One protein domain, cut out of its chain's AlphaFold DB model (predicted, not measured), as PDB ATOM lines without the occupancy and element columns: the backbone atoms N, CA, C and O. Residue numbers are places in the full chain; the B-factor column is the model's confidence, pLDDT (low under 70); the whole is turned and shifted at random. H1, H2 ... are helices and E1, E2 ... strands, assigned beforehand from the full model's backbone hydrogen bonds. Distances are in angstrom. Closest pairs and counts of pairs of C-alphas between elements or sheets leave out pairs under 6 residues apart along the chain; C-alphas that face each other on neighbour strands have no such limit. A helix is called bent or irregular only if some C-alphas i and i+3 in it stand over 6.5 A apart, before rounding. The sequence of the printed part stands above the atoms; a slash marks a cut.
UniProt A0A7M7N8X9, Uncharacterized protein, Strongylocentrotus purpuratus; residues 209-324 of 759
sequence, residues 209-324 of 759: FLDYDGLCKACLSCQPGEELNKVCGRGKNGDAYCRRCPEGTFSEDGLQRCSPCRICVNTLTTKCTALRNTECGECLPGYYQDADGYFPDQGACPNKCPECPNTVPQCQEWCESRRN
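Overview. This is residues 209 to 324 of the 759 residues of an uncharacterized protein of Strongylocentrotus purpuratus (UniProt A0A7M7N8X9). This domain has little regular structure: a long, thin rod of loops, with hairpins E4-E5 and E2-E3 in its length, E1 near one end and H1 near the other. The printed part has 116 residues, 27 in named elements: E1 to E5, then H1, a mixed class. Both two-strand sheets are antiparallel; the whole is extended, radius of gyration of the C-alphas 22.5 A, spanning 77 by 27 by 14 A.

Along the chain. E4 is residues 267 to 269, E5 280 to 283, E2 226 to 228, E3 242 to 244. E1, 216 to 218, begins at (122.239, 175.819, 96.692). H1, 313 to 323, 15.7 A long, ends at (107.877, 116.341, 132.729).

Arrangement. Within hydrogen-bond range are N 268 and O 282 of hairpin E4-E5, 2.8 A, and N 227 and O 243 of hairpin E2-E3, 2.9 A. E3 and E4 are apart. E1 pairs with no named strand. H1 is irregular, C-alphas 314 and 317 being 7.0 A apart; 5 of 7 O i to N i+4 pairs are within range.

Size, cuts and confidence. The C-alphas farthest apart, Asp 213 and Pro 309, are 76.8 A apart. The printed part has no cut. Links E2 to E3, E3 to E4 and E5 to H1 are long. pLDDT is under 70 at residues 255 to 256, 290 to 299 and 323 to 324.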
ATOM      1  N   PHE A 209     123.333 171.141  98.967       86.81
ATOM      2  CA  PHE A 209     124.477 170.979  98.071       86.81
ATOM      3  C   PHE A 209     124.551 172.131  97.064       86.81
ATOM      4  O   PHE A 209     123.534 172.749  96.756       86.81
ATOM      5  N   LEU A 210     125.747 172.401  96.538       86.56
ATOM      6  CA  LEU A 210     125.954 173.378  95.475       86.56
ATOM      7  C   LEU A 210     125.801 172.666  94.129       86.56
ATOM      8  O   LEU A 210     126.521 171.702  93.865       86.56
ATOM      9  N   ASP A 211     124.847 173.098  93.311       82.88
ATOM     10  CA  ASP A 211     124.627 172.528  91.980       82.88
ATOM     11  C   ASP A 211     125.511 173.198  90.911       82.88
ATOM     12  O   ASP A 211     126.117 174.242  91.155       82.88
ATOM     13  N   TYR A 212     125.557 172.624  89.705       83.12
ATOM     14  CA  TYR A 212     126.350 173.124  88.571       83.12
ATOM     15  C   TYR A 212     126.055 174.589  88.200       83.12
ATOM     16  O   TYR A 212     126.941 175.278  87.702       83.12
ATOM     17  N   ASP A 213     124.841 175.072  88.487       82.88
ATOM     18  CA  ASP A 213     124.405 176.462  88.282       82.88
ATOM     19  C   ASP A 213     124.947 177.449  89.347       82.88
ATOM     20  O   ASP A 213     124.570 178.618  89.353       82.88
ATOM     21  N   GLY A 214     125.742 176.988  90.324       78.81
ATOM     22  CA  GLY A 214     126.153 177.784  91.493       78.81
ATOM     23  C   GLY A 214     125.038 178.004  92.528       78.81
ATOM     24  O   GLY A 214     125.194 178.794  93.458       78.81
ATOM     25  N   LEU A 215     123.906 177.308  92.386       84.25
ATOM     26  CA  LEU A 215     122.734 177.429  93.255       84.25
ATOM     27  C   LEU A 215     122.732 176.357  94.349       84.25
ATOM     28  O   LEU A 215     122.919 175.172  94.066       84.25
ATOM     29  N   CYS A 216     122.437 176.756  95.588       86.50
ATOM     30  CA  CYS A 216     122.239 175.819  96.692       86.50
ATOM     31  C   CYS A 216     120.875 175.127  96.583       86.50
ATOM     32  O   CYS A 216     119.830 175.773  96.670       86.50
ATOM     33  N   LYS A 217     120.883 173.804  96.396       84.81
ATOM     34  CA  LYS A 217     119.686 172.961  96.268       84.81
ATOM     35  C   LYS A 217     119.612 171.982  97.445       84.81
ATOM     36  O   LYS A 217     120.631 171.575  98.001       84.81
ATOM     37  N   ALA A 218     118.395 171.662  97.881       85.19
ATOM     38  CA  ALA A 218     118.177 170.773  99.020       85.19
ATOM     39  C   ALA A 218     118.559 169.327  98.669       85.19
ATOM     40  O   ALA A 218     118.280 168.854  97.568       85.19
ATOM     41  N   CYS A 219     119.176 168.628  99.616       87.25
ATOM     42  CA  CYS A 219     119.512 167.217  99.491       87.25
ATOM     43  C   CYS A 219     118.264 166.341  99.326       87.25
ATOM     44  O   CYS A 219     117.204 166.622  99.887       87.25
ATOM     45  N   LEU A 220     118.414 165.245  98.581       87.62
ATOM     46  CA  LEU A 220     117.382 164.228  98.431       87.62
ATOM     47  C   LEU A 220     117.105 163.543  99.782       87.62
ATOM     48  O   LEU A 220     118.013 162.973 100.382       87.62
ATOM     49  N   SER A 221     115.852 163.561 100.237       86.81
ATOM     50  CA  SER A 221     115.391 162.730 101.358       86.81
ATOM     51  C   SER A 221     114.908 161.379 100.840       86.81
ATOM     52  O   SER A 221     114.162 161.331  99.861       86.81
ATOM     53  N   CYS A 222     115.301 160.291 101.503       88.88
ATOM     54  CA  CYS A 222     114.876 158.942 101.137       88.88
ATOM     55  C   CYS A 222     113.608 158.514 101.880       88.88
ATOM     56  O   CYS A 222     113.149 159.183 102.806       88.88
ATOM     57  N   GLN A 223     113.011 157.410 101.432       88.88
ATOM     58  CA  GLN A 223     111.829 156.826 102.066       88.88
ATOM     59  C   GLN A 223     112.237 155.875 103.205       88.88
ATOM     60  O   GLN A 223     113.377 155.404 103.227       88.88
ATOM     61  N   PRO A 224     111.327 155.543 104.137       90.75
ATOM     62  CA  PRO A 224     111.525 154.426 105.055       90.75
ATOM     63  C   PRO A 224     111.932 153.159 104.289       90.75
ATOM     64  O   PRO A 224     111.395 152.867 103.221       90.75
ATOM     65  N   GLY A 225     112.893 152.405 104.818       87.94
ATOM     66  CA  GLY A 225     113.532 151.299 104.102       87.94
ATOM     67  C   GLY A 225     114.732 151.683 103.235       87.94
ATOM     68  O   GLY A 225     115.375 150.787 102.681       87.94
ATOM     69  N   GLU A 226     115.052 152.973 103.116       90.31
ATOM     70  CA  GLU A 226     116.117 153.489 102.257       90.31
ATOM     71  C   GLU A 226     117.022 154.511 102.969       90.31
ATOM     72  O   GLU A 226     116.676 155.101 103.993       90.31
ATOM     73  N   GLU A 227     118.209 154.714 102.399       89.75
ATOM     74  CA  GLU A 227     119.216 155.695 102.809       89.75
ATOM     75  C   GLU A 227     119.908 156.300 101.581       89.75
ATOM     76  O   GLU A 227     119.945 155.691 100.509       89.75
ATOM     77  N   LEU A 228     120.542 157.464 101.737       88.25
ATOM     78  CA  LEU A 228     121.444 157.980 100.708       88.25
ATOM     79  C   LEU A 228     122.717 157.129 100.612       88.25
ATOM     80  O   LEU A 228     123.383 156.859 101.612       88.25
ATOM     81  N   ASN A 229     123.123 156.795  99.385       87.69
ATOM     82  CA  ASN A 229     124.365 156.068  99.106       87.69
ATOM     83  C   ASN A 229     125.642 156.798  99.582       87.69
ATOM     84  O   ASN A 229     126.679 156.161  99.768       87.69
ATOM     85  N   LYS A 230     125.578 158.122  99.769       86.75
ATOM     86  CA  LYS A 230     126.634 158.988 100.320       86.75
ATOM     87  C   LYS A 230     126.023 160.208 101.012       86.75
ATOM     88  O   LYS A 230     124.896 160.592 100.726       86.75
ATOM     89  N   VAL A 231     126.771 160.832 101.922       85.31
ATOM     90  CA  VAL A 231     126.288 161.998 102.684       85.31
ATOM     91  C   VAL A 231     126.229 163.231 101.778       85.31
ATOM     92  O   VAL A 231     127.274 163.774 101.420       85.31
ATOM     93  N   CYS A 232     125.019 163.666 101.425       86.75
ATOM     94  CA  CYS A 232     124.759 164.984 100.844       86.75
ATOM     95  C   CYS A 232     124.810 166.073 101.933       86.75
ATOM     96  O   CYS A 232     124.525 165.787 103.095       86.75
ATOM     97  N   GLY A 233     125.203 167.297 101.566       86.88
ATOM     98  CA  GLY A 233     125.200 168.462 102.460       86.88
ATOM     99  C   GLY A 233     126.497 169.273 102.429       86.88
ATOM    100  O   GLY A 233     127.513 168.810 101.904       86.88
ATOM    101  N   ARG A 234     126.491 170.473 103.034       87.12
ATOM    102  CA  ARG A 234     127.653 171.392 103.084       87.12
ATOM    103  C   ARG A 234     128.274 171.628 101.702       87.12
ATOM    104  O   ARG A 234     129.475 171.440 101.497       87.12
ATOM    105  N   GLY A 235     127.415 171.944 100.736       83.94
ATOM    106  CA  GLY A 235     127.800 172.238  99.354       83.94
ATOM    107  C   GLY A 235     128.171 171.017  98.505       83.94
ATOM    108  O   GLY A 235     128.556 171.198  97.355       83.94
ATOM    109  N   LYS A 236     128.072 169.780  99.018       84.12
ATOM    110  CA  LYS A 236     128.638 168.581  98.370       84.12
ATOM    111  C   LYS A 236     127.634 167.443  98.169       84.12
ATOM    112  O   LYS A 236     126.648 167.322  98.891       84.12
ATOM    113  N   ASN A 237     127.972 166.564  97.218       84.81
ATOM    114  CA  ASN A 237     127.303 165.292  96.918       84.81
ATOM    115  C   ASN A 237     125.806 165.413  96.559       84.81
ATOM    116  O   ASN A 237     124.997 164.609  97.018       84.81
ATOM    117  N   GLY A 238     125.442 166.386  95.717       82.88
ATOM    118  CA  GLY A 238     124.080 166.512  95.171       82.88
ATOM    119  C   GLY A 238     123.635 165.354  94.275       82.88
ATOM    120  O   GLY A 238     122.447 165.113  94.111       82.88
ATOM    121  N   ASP A 239     124.590 164.584  93.754       87.00
ATOM    122  CA  ASP A 239     124.391 163.335  93.014       87.00
ATOM    123  C   ASP A 239     124.273 162.102  93.943       87.00
ATOM    124  O   ASP A 239     124.566 160.967  93.553       87.00
ATOM    125  N   ALA A 240     123.892 162.310  95.208       87.94
ATOM    126  CA  ALA A 240     123.500 161.234  96.110       87.94
ATOM    127  C   ALA A 240     122.104 160.704  95.739       87.94
ATOM    128  O   ALA A 240     121.187 161.473  95.453       87.94
ATOM    129  N   TYR A 241     121.936 159.385  95.774       89.25
ATOM    130  CA  TYR A 241     120.684 158.706  95.445       89.25
ATOM    131  C   TYR A 241     120.290 157.712  96.540       89.25
ATOM    132  O   TYR A 241     121.141 157.194  97.270       89.25
ATOM    133  N   CYS A 242     118.992 157.432  96.635       92.31
ATOM    134  CA  CYS A 242     118.450 156.497  97.611       92.31
ATOM    135  C   CYS A 242     118.727 155.042  97.219       92.31
ATOM    136  O   CYS A 242     118.504 154.630  96.079       92.31
ATOM    137  N   ARG A 243     119.211 154.258  98.181       91.31
ATOM    138  CA  ARG A 243     119.363 152.803  98.103       91.31
ATOM    139  C   ARG A 243     118.617 152.167  99.269       91.31
ATOM    140  O   ARG A 243     118.556 152.759 100.342       91.31
ATOM    141  N   ARG A 244     118.107 150.947  99.097       91.75
ATOM    142  CA  ARG A 244     117.552 150.185 100.226       91.75
ATOM    143  C   ARG A 244     118.607 149.906 101.286       91.75
ATOM    144  O   ARG A 244     119.778 149.706 100.952       91.75
ATOM    145  N   CYS A 245     118.164 149.839 102.538       92.38
ATOM    146  CA  CYS A 245     118.991 149.384 103.644       92.38
ATOM    147  C   CYS A 245     119.601 148.001 103.341       92.38
ATOM    148  O   CYS A 245     118.865 147.095 102.933       92.38
ATOM    149  N   PRO A 246     120.923 147.818 103.525       88.50
ATOM    150  CA  PRO A 246     121.563 146.505 103.492       88.50
ATOM    151  C   PRO A 246     120.923 145.494 104.454       88.50
ATOM    152  O   PRO A 246     120.327 145.870 105.467       88.50
ATOM    153  N   GLU A 247     121.096 144.201 104.175       86.62
ATOM    154  CA  GLU A 247     120.663 143.134 105.086       86.62
ATOM    155  C   GLU A 247     121.266 143.327 106.487       86.62
ATOM    156  O   GLU A 247     122.436 143.682 106.635       86.62
ATOM    157  N   GLY A 248     120.452 143.127 107.527       83.06
ATOM    158  CA  GLY A 248     120.854 143.424 108.904       83.06
ATOM    159  C   GLY A 248     120.843 144.915 109.275       83.06
ATOM    160  O   GLY A 248     121.347 145.260 110.343       83.06
ATOM    161  N   THR A 249     120.253 145.793 108.454       88.62
ATOM    162  CA  THR A 249     120.022 147.212 108.788       88.62
ATOM    163  C   THR A 249     118.597 147.673 108.448       88.62
ATOM    164  O   THR A 249     117.935 147.076 107.598       88.62
ATOM    165  N   PHE A 250     118.130 148.743 109.102       90.38
ATOM    166  CA  PHE A 250     116.790 149.315 108.930       90.38
ATOM    167  C   PHE A 250     116.786 150.856 108.984       90.38
ATOM    168  O   PHE A 250     117.701 151.470 109.532       90.38
ATOM    169  N   SER A 251     115.747 151.492 108.437       90.00
ATOM    170  CA  SER A 251     115.503 152.941 108.510       90.00
ATOM    171  C   SER A 251     113.996 153.205 108.546       90.00
ATOM    172  O   SER A 251     113.300 152.954 107.563       90.00
ATOM    173  N   GLU A 252     113.483 153.695 109.677       85.75
ATOM    174  CA  GLU A 252     112.049 153.981 109.863       85.75
ATOM    175  C   GLU A 252     111.641 155.364 109.326       85.75
ATOM    176  O   GLU A 252     110.512 155.524 108.870       85.75
ATOM    177  N   ASP A 253     112.568 156.330 109.289       77.81
ATOM    178  CA  ASP A 253     112.308 157.706 108.833       77.81
ATOM    179  C   ASP A 253     112.783 158.001 107.397       77.81
ATOM    180  O   ASP A 253     112.388 159.012 106.819       77.81
ATOM    181  N   GLY A 254     113.708 157.210 106.833       72.62
ATOM    182  CA  GLY A 254     114.362 157.490 105.537       72.62
ATOM    183  C   GLY A 254     115.316 158.703 105.512       72.62
ATOM    184  O   GLY A 254     116.094 158.880 104.576       72.62
ATOM    185  N   LEU A 255     115.293 159.534 106.559       64.44
ATOM    186  CA  LEU A 255     116.118 160.738 106.726       64.44
ATOM    187  C   LEU A 255     117.530 160.458 107.263       64.44
ATOM    188  O   LEU A 255     118.409 161.311 107.156       64.44
ATOM    189  N   GLN A 256     117.744 159.290 107.871       64.75
ATOM    190  CA  GLN A 256     119.020 158.880 108.461       64.75
ATOM    191  C   GLN A 256     119.639 157.716 107.683       64.75
ATOM    192  O   GLN A 256     118.965 157.009 106.934       64.75
ATOM    193  N   ARG A 257     120.943 157.501 107.890       83.25
ATOM    194  CA  ARG A 257     121.628 156.279 107.443       83.25
ATOM    195  C   ARG A 257     120.996 155.064 108.134       83.25
ATOM    196  O   ARG A 257     120.667 155.149 109.319       83.25
ATOM    197  N   CYS A 258     120.860 153.949 107.423       88.94
ATOM    198  CA  CYS A 258     120.260 152.738 107.967       88.94
ATOM    199  C   CYS A 258     121.043 152.255 109.194       88.94
ATOM    200  O   CYS A 258     122.265 152.086 109.164       88.94
ATOM    201  N   SER A 259     120.323 152.058 110.293       87.56
ATOM    202  CA  SER A 259     120.862 151.617 111.576       87.56
ATOM    203  C   SER A 259     120.946 150.091 111.623       87.56
ATOM    204  O   SER A 259     120.105 149.424 111.019       87.56
ATOM    205  N   PRO A 260     121.930 149.499 112.322       86.69
ATOM    206  CA  PRO A 260     122.003 148.049 112.473       86.69
ATOM    207  C   PRO A 260     120.767 147.515 113.204       86.69
ATOM    208  O   PRO A 260     120.319 148.090 114.196       86.69
ATOM    209  N   CYS A 261     120.240 146.392 112.719       85.94
ATOM    210  CA  CYS A 261     119.174 145.655 113.383       85.94
ATOM    211  C   CYS A 261     119.601 145.261 114.801       85.94
ATOM    212  O   CYS A 261     120.708 144.769 115.030       85.94
ATOM    213  N   ARG A 262     118.686 145.424 115.754       83.19
ATOM    214  CA  ARG A 262     118.844 144.977 117.134       83.19
ATOM    215  C   ARG A 262     119.088 143.466 117.182       83.19
ATOM    216  O   ARG A 262     118.379 142.689 116.545       83.19
ATOM    217  N   ILE A 263     120.078 143.045 117.961       80.19
ATOM    218  CA  ILE A 263     120.353 141.629 118.219       80.19
ATOM    219  C   ILE A 263     119.610 141.238 119.497       80.19
ATOM    220  O   ILE A 263     119.777 141.885 120.528       80.19
ATOM    221  N   CYS A 264     118.804 140.183 119.424       80.56
ATOM    222  CA  CYS A 264     118.125 139.594 120.574       80.56
ATOM    223  C   CYS A 264     118.831 138.299 120.990       80.56
ATOM    224  O   CYS A 264     119.341 137.572 120.133       80.56
ATOM    225  N   VAL A 265     118.849 137.983 122.286       81.44
ATOM    226  CA  VAL A 265     119.572 136.812 122.813       81.44
ATOM    227  C   VAL A 265     118.628 135.944 123.634       81.44
ATOM    228  O   VAL A 265     118.134 136.367 124.672       81.44
ATOM    229  N   ASN A 266     118.400 134.708 123.185       78.81
ATOM    230  CA  ASN A 266     117.485 133.754 123.818       78.81
ATOM    231  C   ASN A 266     116.047 134.284 124.014       78.81
ATOM    232  O   ASN A 266     115.392 133.902 124.981       78.81
ATOM    233  N   THR A 267     115.539 135.124 123.104       78.81
ATOM    234  CA  THR A 267     114.121 135.532 123.055       78.81
ATOM    235  C   THR A 267     113.436 135.037 121.780       78.81
ATOM    236  O   THR A 267     114.090 134.703 120.789       78.81
ATOM    237  N   LEU A 268     112.105 135.065 121.771       72.19
ATOM    238  CA  LEU A 268     111.321 135.173 120.545       72.19
ATOM    239  C   LEU A 268     111.710 136.474 119.811       72.19
ATOM    240  O   LEU A 268     112.074 137.466 120.449       72.19
ATOM    241  N   THR A 269     111.665 136.485 118.478       76.88
ATOM    242  CA  THR A 269     112.079 137.647 117.670       76.88
ATOM    243  C   THR A 269     111.128 137.888 116.508       76.88
ATOM    244  O   THR A 269     110.771 136.950 115.791       76.88
ATOM    245  N   THR A 270     110.747 139.146 116.276       78.62
ATOM    246  CA  THR A 270     110.243 139.540 114.955       78.62
ATOM    247  C   THR A 270     111.426 139.646 113.992       78.62
ATOM    248  O   THR A 270     112.548 139.963 114.389       78.62
ATOM    249  N   LYS A 271     111.223 139.323 112.710       80.12
ATOM    250  CA  LYS A 271     112.300 139.435 111.716       80.12
ATOM    251  C   LYS A 271     112.545 140.908 111.404       80.12
ATOM    252  O   LYS A 271     111.628 141.578 110.937       80.12
ATOM    253  N   CYS A 272     113.780 141.376 111.588       84.81
ATOM    254  CA  CYS A 272     114.179 142.697 111.111       84.81
ATOM    255  C   CYS A 272     113.957 142.819 109.597       84.81
ATOM    256  O   CYS A 272     114.109 141.849 108.847       84.81
ATOM    257  N   THR A 273     113.633 144.023 109.141       86.75
ATOM    258  CA  THR A 273     113.466 144.355 107.724       86.75
ATOM    259  C   THR A 273     114.113 145.706 107.450       86.75
ATOM    260  O   THR A 273     114.315 146.482 108.375       86.75
ATOM    261  N   ALA A 274     114.347 146.057 106.183       86.00
ATOM    262  CA  ALA A 274     114.806 147.406 105.837       86.00
ATOM    263  C   ALA A 274     113.923 148.517 106.458       86.00
ATOM    264  O   ALA A 274     114.418 149.584 106.803       86.00
ATOM    265  N   LEU A 275     112.623 148.259 106.626       87.50
ATOM    266  CA  LEU A 275     111.626 149.214 107.116       87.50
ATOM    267  C   LEU A 275     111.501 149.293 108.645       87.50
ATOM    268  O   LEU A 275     110.896 150.247 109.123       87.50
ATOM    269  N   ARG A 276     111.958 148.280 109.398       84.50
ATOM    270  CA  ARG A 276     111.691 148.132 110.842       84.50
ATOM    271  C   ARG A 276     112.751 147.308 111.556       84.50
ATOM    272  O   ARG A 276     113.198 146.287 111.030       84.50
ATOM    273  N   ASN A 277     113.057 147.712 112.784       85.12
ATOM    274  CA  ASN A 277     113.997 147.028 113.667       85.12
ATOM    275  C   ASN A 277     113.554 145.596 114.050       85.12
ATOM    276  O   ASN A 277     112.392 145.220 113.899       85.12
ATOM    277  N   THR A 278     114.472 144.803 114.611       84.81
ATOM    278  CA  THR A 278     114.137 143.564 115.335       84.81
ATOM    279  C   THR A 278     113.442 143.914 116.651       84.81
ATOM    280  O   THR A 278     114.008 144.647 117.468       84.81
ATOM    281  N   GLU A 279     112.275 143.336 116.920       83.25
ATOM    282  CA  GLU A 279     111.646 143.391 118.244       83.25
ATOM    283  C   GLU A 279     111.946 142.084 118.990       83.25
ATOM    284  O   GLU A 279     111.731 140.984 118.468       83.25
ATOM    285  N   CYS A 280     112.468 142.199 120.213       84.06
ATOM    286  CA  CYS A 280     112.741 141.059 121.085       84.06
ATOM    287  C   CYS A 280     111.529 140.825 121.993       84.06
ATOM    288  O   CYS A 280     111.175 141.708 122.772       84.06
ATOM    289  N   GLY A 281     110.900 139.657 121.873       74.56
ATOM    290  CA  GLY A 281     109.770 139.242 122.702       74.56
ATOM    291  C   GLY A 281     110.197 138.476 123.957       74.56
ATOM    292  O   GLY A 281     111.272 138.693 124.513       74.56
ATOM    293  N   GLU A 282     109.338 137.555 124.386       78.75
ATOM    294  CA  GLU A 282     109.522 136.718 125.579       78.75
ATOM    295  C   GLU A 282     110.732 135.771 125.471       78.75
ATOM    296  O   GLU A 282     111.201 135.455 124.375       78.75
ATOM    297  N   CYS A 283     111.246 135.292 126.609       83.62
ATOM    298  CA  CYS A 283     112.378 134.363 126.643       83.62
ATOM    299  C   CYS A 283     112.057 133.013 125.974       83.62
ATOM    300  O   CYS A 283     110.964 132.468 126.119       83.62
ATOM    301  N   LEU A 284     113.037 132.427 125.281       83.19
ATOM    302  CA  LEU A 284     112.913 131.085 124.707       83.19
ATOM    303  C   LEU A 284     112.834 130.016 125.815       83.19
ATOM    304  O   LEU A 284     113.541 130.135 126.820       83.19
ATOM    305  N   PRO A 285     112.068 128.922 125.623       80.94
ATOM    306  CA  PRO A 285     111.865 127.897 126.646       80.94
ATOM    307  C   PRO A 285     113.169 127.320 127.219       80.94
ATOM    308  O   PRO A 285     113.907 126.589 126.551       80.94
ATOM    309  N   GLY A 286     113.422 127.597 128.500       77.50
ATOM    310  CA  GLY A 286     114.646 127.194 129.201       77.50
ATOM    311  C   GLY A 286     115.636 128.329 129.452       77.50
ATOM    312  O   GLY A 286     116.705 128.071 130.007       77.50
ATOM    313  N   TYR A 287     115.272 129.558 129.090       84.19
ATOM    314  CA  TYR A 287     115.939 130.794 129.479       84.19
ATOM    315  C   TYR A 287     114.946 131.735 130.163       84.19
ATOM    316  O   TYR A 287     113.740 131.620 129.960       84.19
ATOM    317  N   TYR A 288     115.452 132.647 130.989       81.06
ATOM    318  CA  TYR A 288     114.641 133.598 131.743       81.06
ATOM    319  C   TYR A 288     115.401 134.913 131.996       81.06
ATOM    320  O   TYR A 288     116.614 135.000 131.771       81.06
ATOM    321  N   GLN A 289     114.688 135.939 132.466       79.19
ATOM    322  CA  GLN A 289     115.250 137.216 132.920       79.19
ATOM    323  C   GLN A 289     114.921 137.429 134.408       79.19
ATOM    324  O   GLN A 289     113.802 137.140 134.841       79.19
ATOM    325  N   ASP A 290     115.881 137.909 135.207       67.75
ATOM    326  CA  ASP A 290     115.662 138.153 136.641       67.75
ATOM    327  C   ASP A 290     114.633 139.268 136.889       67.75
ATOM    328  O   ASP A 290     114.574 140.256 136.154       67.75
ATOM    329  N   ALA A 291     113.843 139.125 137.958       60.81
ATOM    330  CA  ALA A 291     112.788 140.079 138.314       60.81
ATOM    331  C   ALA A 291     113.332 141.452 138.758       60.81
ATOM    332  O   ALA A 291     112.670 142.467 138.552       60.81
ATOM    333  N   ASP A 292     114.554 141.498 139.296       58.78
ATOM    334  CA  ASP A 292     115.273 142.723 139.680       58.78
ATOM    335  C   ASP A 292     115.927 143.420 138.463       58.78
ATOM    336  O   ASP A 292     117.033 143.956 138.543       58.78
ATOM    337  N   GLY A 293     115.273 143.343 137.298       53.22
ATOM    338  CA  GLY A 293     115.845 143.596 135.975       53.22
ATOM    339  C   GLY A 293     116.450 144.990 135.798       53.22
ATOM    340  O   GLY A 293     115.766 145.930 135.404       53.22
ATOM    341  N   TYR A 294     117.767 145.102 135.998       48.34
ATOM    342  CA  TYR A 294     118.516 146.362 135.879       48.34
ATOM    343  C   TYR A 294     118.513 146.953 134.450       48.34
ATOM    344  O   TYR A 294     118.749 148.146 134.278       48.34
ATOM    345  N   PHE A 295     118.202 146.145 133.428       46.88
ATOM    346  CA  PHE A 295     117.923 146.598 132.060       46.88
ATOM    347  C   PHE A 295     116.787 145.770 131.417       46.88
ATOM    348  O   PHE A 295     117.073 144.732 130.810       46.88
ATOM    349  N   PRO A 296     115.512 146.202 131.485       53.41
ATOM    350  CA  PRO A 296     114.438 145.563 130.717       53.41
ATOM    351  C   PRO A 296     114.645 145.744 129.201       53.41
ATOM    352  O   PRO A 296     114.394 144.834 128.415       53.41
ATOM    353  N   ASP A 297     115.204 146.885 128.790       51.56
ATOM    354  CA  ASP A 297     115.234 147.328 127.393       51.56
ATOM    355  C   ASP A 297     116.194 146.558 126.474       51.56
ATOM    356  O   ASP A 297     116.240 146.860 125.282       51.56
ATOM    357  N   GLN A 298     116.955 145.568 126.960       59.09
ATOM    358  CA  GLN A 298     118.008 144.904 126.170       59.09
ATOM    359  C   GLN A 298     117.568 143.639 125.415       59.09
ATOM    360  O   GLN A 298     118.199 143.300 124.419       59.09
ATOM    361  N   GLY A 299     116.434 143.002 125.744       60.78
ATOM    362  CA  GLY A 299     115.904 141.877 124.941       60.78
ATOM    363  C   GLY A 299     116.846 140.668 124.890       60.78
ATOM    364  O   GLY A 299     117.049 140.051 123.841       60.78
ATOM    365  N   ALA A 300     117.462 140.385 126.033       73.12
ATOM    366  CA  ALA A 300     118.372 139.278 126.243       73.12
ATOM    367  C   ALA A 300     117.934 138.509 127.495       73.12
ATOM    368  O   ALA A 300     117.777 139.109 128.558       73.12
ATOM    369  N   CYS A 301     117.790 137.190 127.377       80.44
ATOM    370  CA  CYS A 301     117.546 136.282 128.494       80.44
ATOM    371  C   CYS A 301     118.836 135.483 128.765       80.44
ATOM    372  O   CYS A 301     119.018 134.387 128.220       80.44
ATOM    373  N   PRO A 302     119.799 136.047 129.523       75.88
ATOM    374  CA  PRO A 302     121.108 135.428 129.731       75.88
ATOM    375  C   PRO A 302     121.028 134.190 130.629       75.88
ATOM    376  O   PRO A 302     121.848 133.279 130.501       75.88
ATOM    377  N   ASN A 303     120.043 134.140 131.527       81.19
ATOM    378  CA  ASN A 303     119.965 133.114 132.550       81.19
ATOM    379  C   ASN A 303     119.296 131.866 131.987       81.19
ATOM    380  O   ASN A 303     118.192 131.916 131.449       81.19
ATOM    381  N   LYS A 304     119.963 130.724 132.137       83.19
ATOM    382  CA  LYS A 304     119.416 129.414 131.786       83.19
ATOM    383  C   LYS A 304     118.644 128.845 132.976       83.19
ATOM    384  O   LYS A 304     119.119 128.918 134.108       83.19
ATOM    385  N   CYS A 305     117.491 128.240 132.720       84.25
ATOM    386  CA  CYS A 305     116.675 127.608 133.753       84.25
ATOM    387  C   CYS A 305     117.456 126.515 134.515       84.25
ATOM    388  O   CYS A 305     118.054 125.645 133.869       84.25
ATOM    389  N   PRO A 306     117.438 126.519 135.867       81.00
ATOM    390  CA  PRO A 306     118.048 125.462 136.670       81.00
ATOM    391  C   PRO A 306     117.367 124.104 136.463       81.00
ATOM    392  O   PRO A 306     116.235 124.027 135.977       81.00
ATOM    393  N   GLU A 307     118.032 123.023 136.874       78.62
ATOM    394  CA  GLU A 307     117.470 121.671 136.796       78.62
ATOM    395  C   GLU A 307     116.136 121.554 137.553       78.62
ATOM    396  O   GLU A 307     115.915 122.192 138.581       78.62
ATOM    397  N   CYS A 308     115.215 120.757 137.014       80.75
ATOM    398  CA  CYS A 308     113.862 120.632 137.549       80.75
ATOM    399  C   CYS A 308     113.814 119.623 138.716       80.75
ATOM    400  O   CYS A 308     114.325 118.513 138.554       80.75
ATOM    401  N   PRO A 309     113.123 119.920 139.834       79.31
ATOM    402  CA  PRO A 309     112.311 121.112 140.087       79.31
ATOM    403  C   PRO A 309     113.147 122.328 140.517       79.31
ATOM    404  O   PRO A 309     113.988 122.225 141.405       79.31
ATOM    405  N   ASN A 310     112.839 123.494 139.947       75.06
ATOM    406  CA  ASN A 310     113.389 124.784 140.367       75.06
ATOM    407  C   ASN A 310     112.265 125.726 140.841       75.06
ATOM    408  O   ASN A 310     111.082 125.431 140.672       75.06
ATOM    409  N   THR A 311     112.640 126.846 141.460       74.50
ATOM    410  CA  THR A 311     111.716 127.841 142.036       74.50
ATOM    411  C   THR A 311     111.566 129.105 141.182       74.50
ATOM    412  O   THR A 311     111.096 130.122 141.685       74.50
ATOM    413  N   VAL A 312     111.999 129.084 139.916       78.56
ATOM    414  CA  VAL A 312     111.961 130.253 139.021       78.56
ATOM    415  C   VAL A 312     110.640 130.236 138.238       78.56
ATOM    416  O   VAL A 312     110.450 129.324 137.434       78.56
ATOM    417  N   PRO A 313     109.727 131.219 138.402       73.69
ATOM    418  CA  PRO A 313     108.389 131.151 137.798       73.69
ATOM    419  C   PRO A 313     108.401 131.014 136.268       73.69
ATOM    420  O   PRO A 313     107.726 130.145 135.728       73.69
ATOM    421  N   GLN A 314     109.252 131.786 135.579       72.88
ATOM    422  CA  GLN A 314     109.452 131.711 134.118       72.88
ATOM    423  C   GLN A 314     109.969 130.337 133.638       72.88
ATOM    424  O   GLN A 314     109.837 129.992 132.469       72.88
ATOM    425  N   CYS A 315     110.543 129.525 134.532       79.38
ATOM    426  CA  CYS A 315     111.039 128.185 134.226       79.38
ATOM    427  C   CYS A 315     110.055 127.066 134.597       79.38
ATOM    428  O   CYS A 315     110.344 125.900 134.309       79.38
ATOM    429  N   GLN A 316     108.915 127.377 135.227       80.44
ATOM    430  CA  GLN A 316     107.975 126.354 135.684       80.44
ATOM    431  C   GLN A 316     107.328 125.627 134.496       80.44
ATOM    432  O   GLN A 316     107.388 124.401 134.434       80.44
ATOM    433  N   GLU A 317     106.808 126.360 133.508       76.44
ATOM    434  CA  GLU A 317     106.189 125.783 132.303       76.44
ATOM    435  C   GLU A 317     107.191 124.949 131.484       76.44
ATOM    436  O   GLU A 317     106.884 123.854 131.004       76.44
ATOM    437  N   TRP A 318     108.449 125.397 131.409       79.31
ATOM    438  CA  TRP A 318     109.545 124.621 130.824       79.31
ATOM    439  C   TRP A 318     109.817 123.315 131.588       79.31
ATOM    440  O   TRP A 318     109.995 122.261 130.973       79.31
ATOM    441  N   CYS A 319     109.793 123.336 132.922       79.19
ATOM    442  CA  CYS A 319     109.891 122.114 133.719       79.19
ATOM    443  C   CYS A 319     108.670 121.193 133.561       79.19
ATOM    444  O   CYS A 319     108.829 119.971 133.574       79.19
ATOM    445  N   GLU A 320     107.468 121.741 133.378       78.44
ATOM    446  CA  GLU A 320     106.248 120.961 133.149       78.44
ATOM    447  C   GLU A 320     106.244 120.297 131.761       78.44
ATOM    448  O   GLU A 320     105.999 119.090 131.675       78.44
ATOM    449  N   SER A 321     106.640 121.009 130.699       73.81
ATOM    450  CA  SER A 321     106.819 120.428 129.353       73.81
ATOM    451  C   SER A 321     107.852 119.293 129.326       73.81
ATOM    452  O   SER A 321     107.598 118.234 128.750       73.81
ATOM    453  N   ARG A 322     108.984 119.437 130.036       71.00
ATOM    454  CA  ARG A 322     109.980 118.358 130.205       71.00
ATOM    455  C   ARG A 322     109.461 117.165 131.006       71.00
ATOM    456  O   ARG A 322     109.961 116.056 130.834       71.00
ATOM    457  N   ARG A 323     108.486 117.383 131.892       68.31
ATOM    458  CA  ARG A 323     107.877 116.341 132.729       68.31
ATOM    459  C   ARG A 323     106.752 115.585 132.017       68.31
ATOM    460  O   ARG A 323     106.422 114.482 132.447       68.31
ATOM    461  N   ASN A 324     106.171 116.152 130.958       63.44
ATOM    462  CA  ASN A 324     105.089 115.532 130.198       63.44
ATOM    463  C   ASN A 324     105.122 115.922 128.700       63.44
ATOM    464  O   ASN A 324     104.345 116.787 128.281       63.44
TER     465      ASN A 324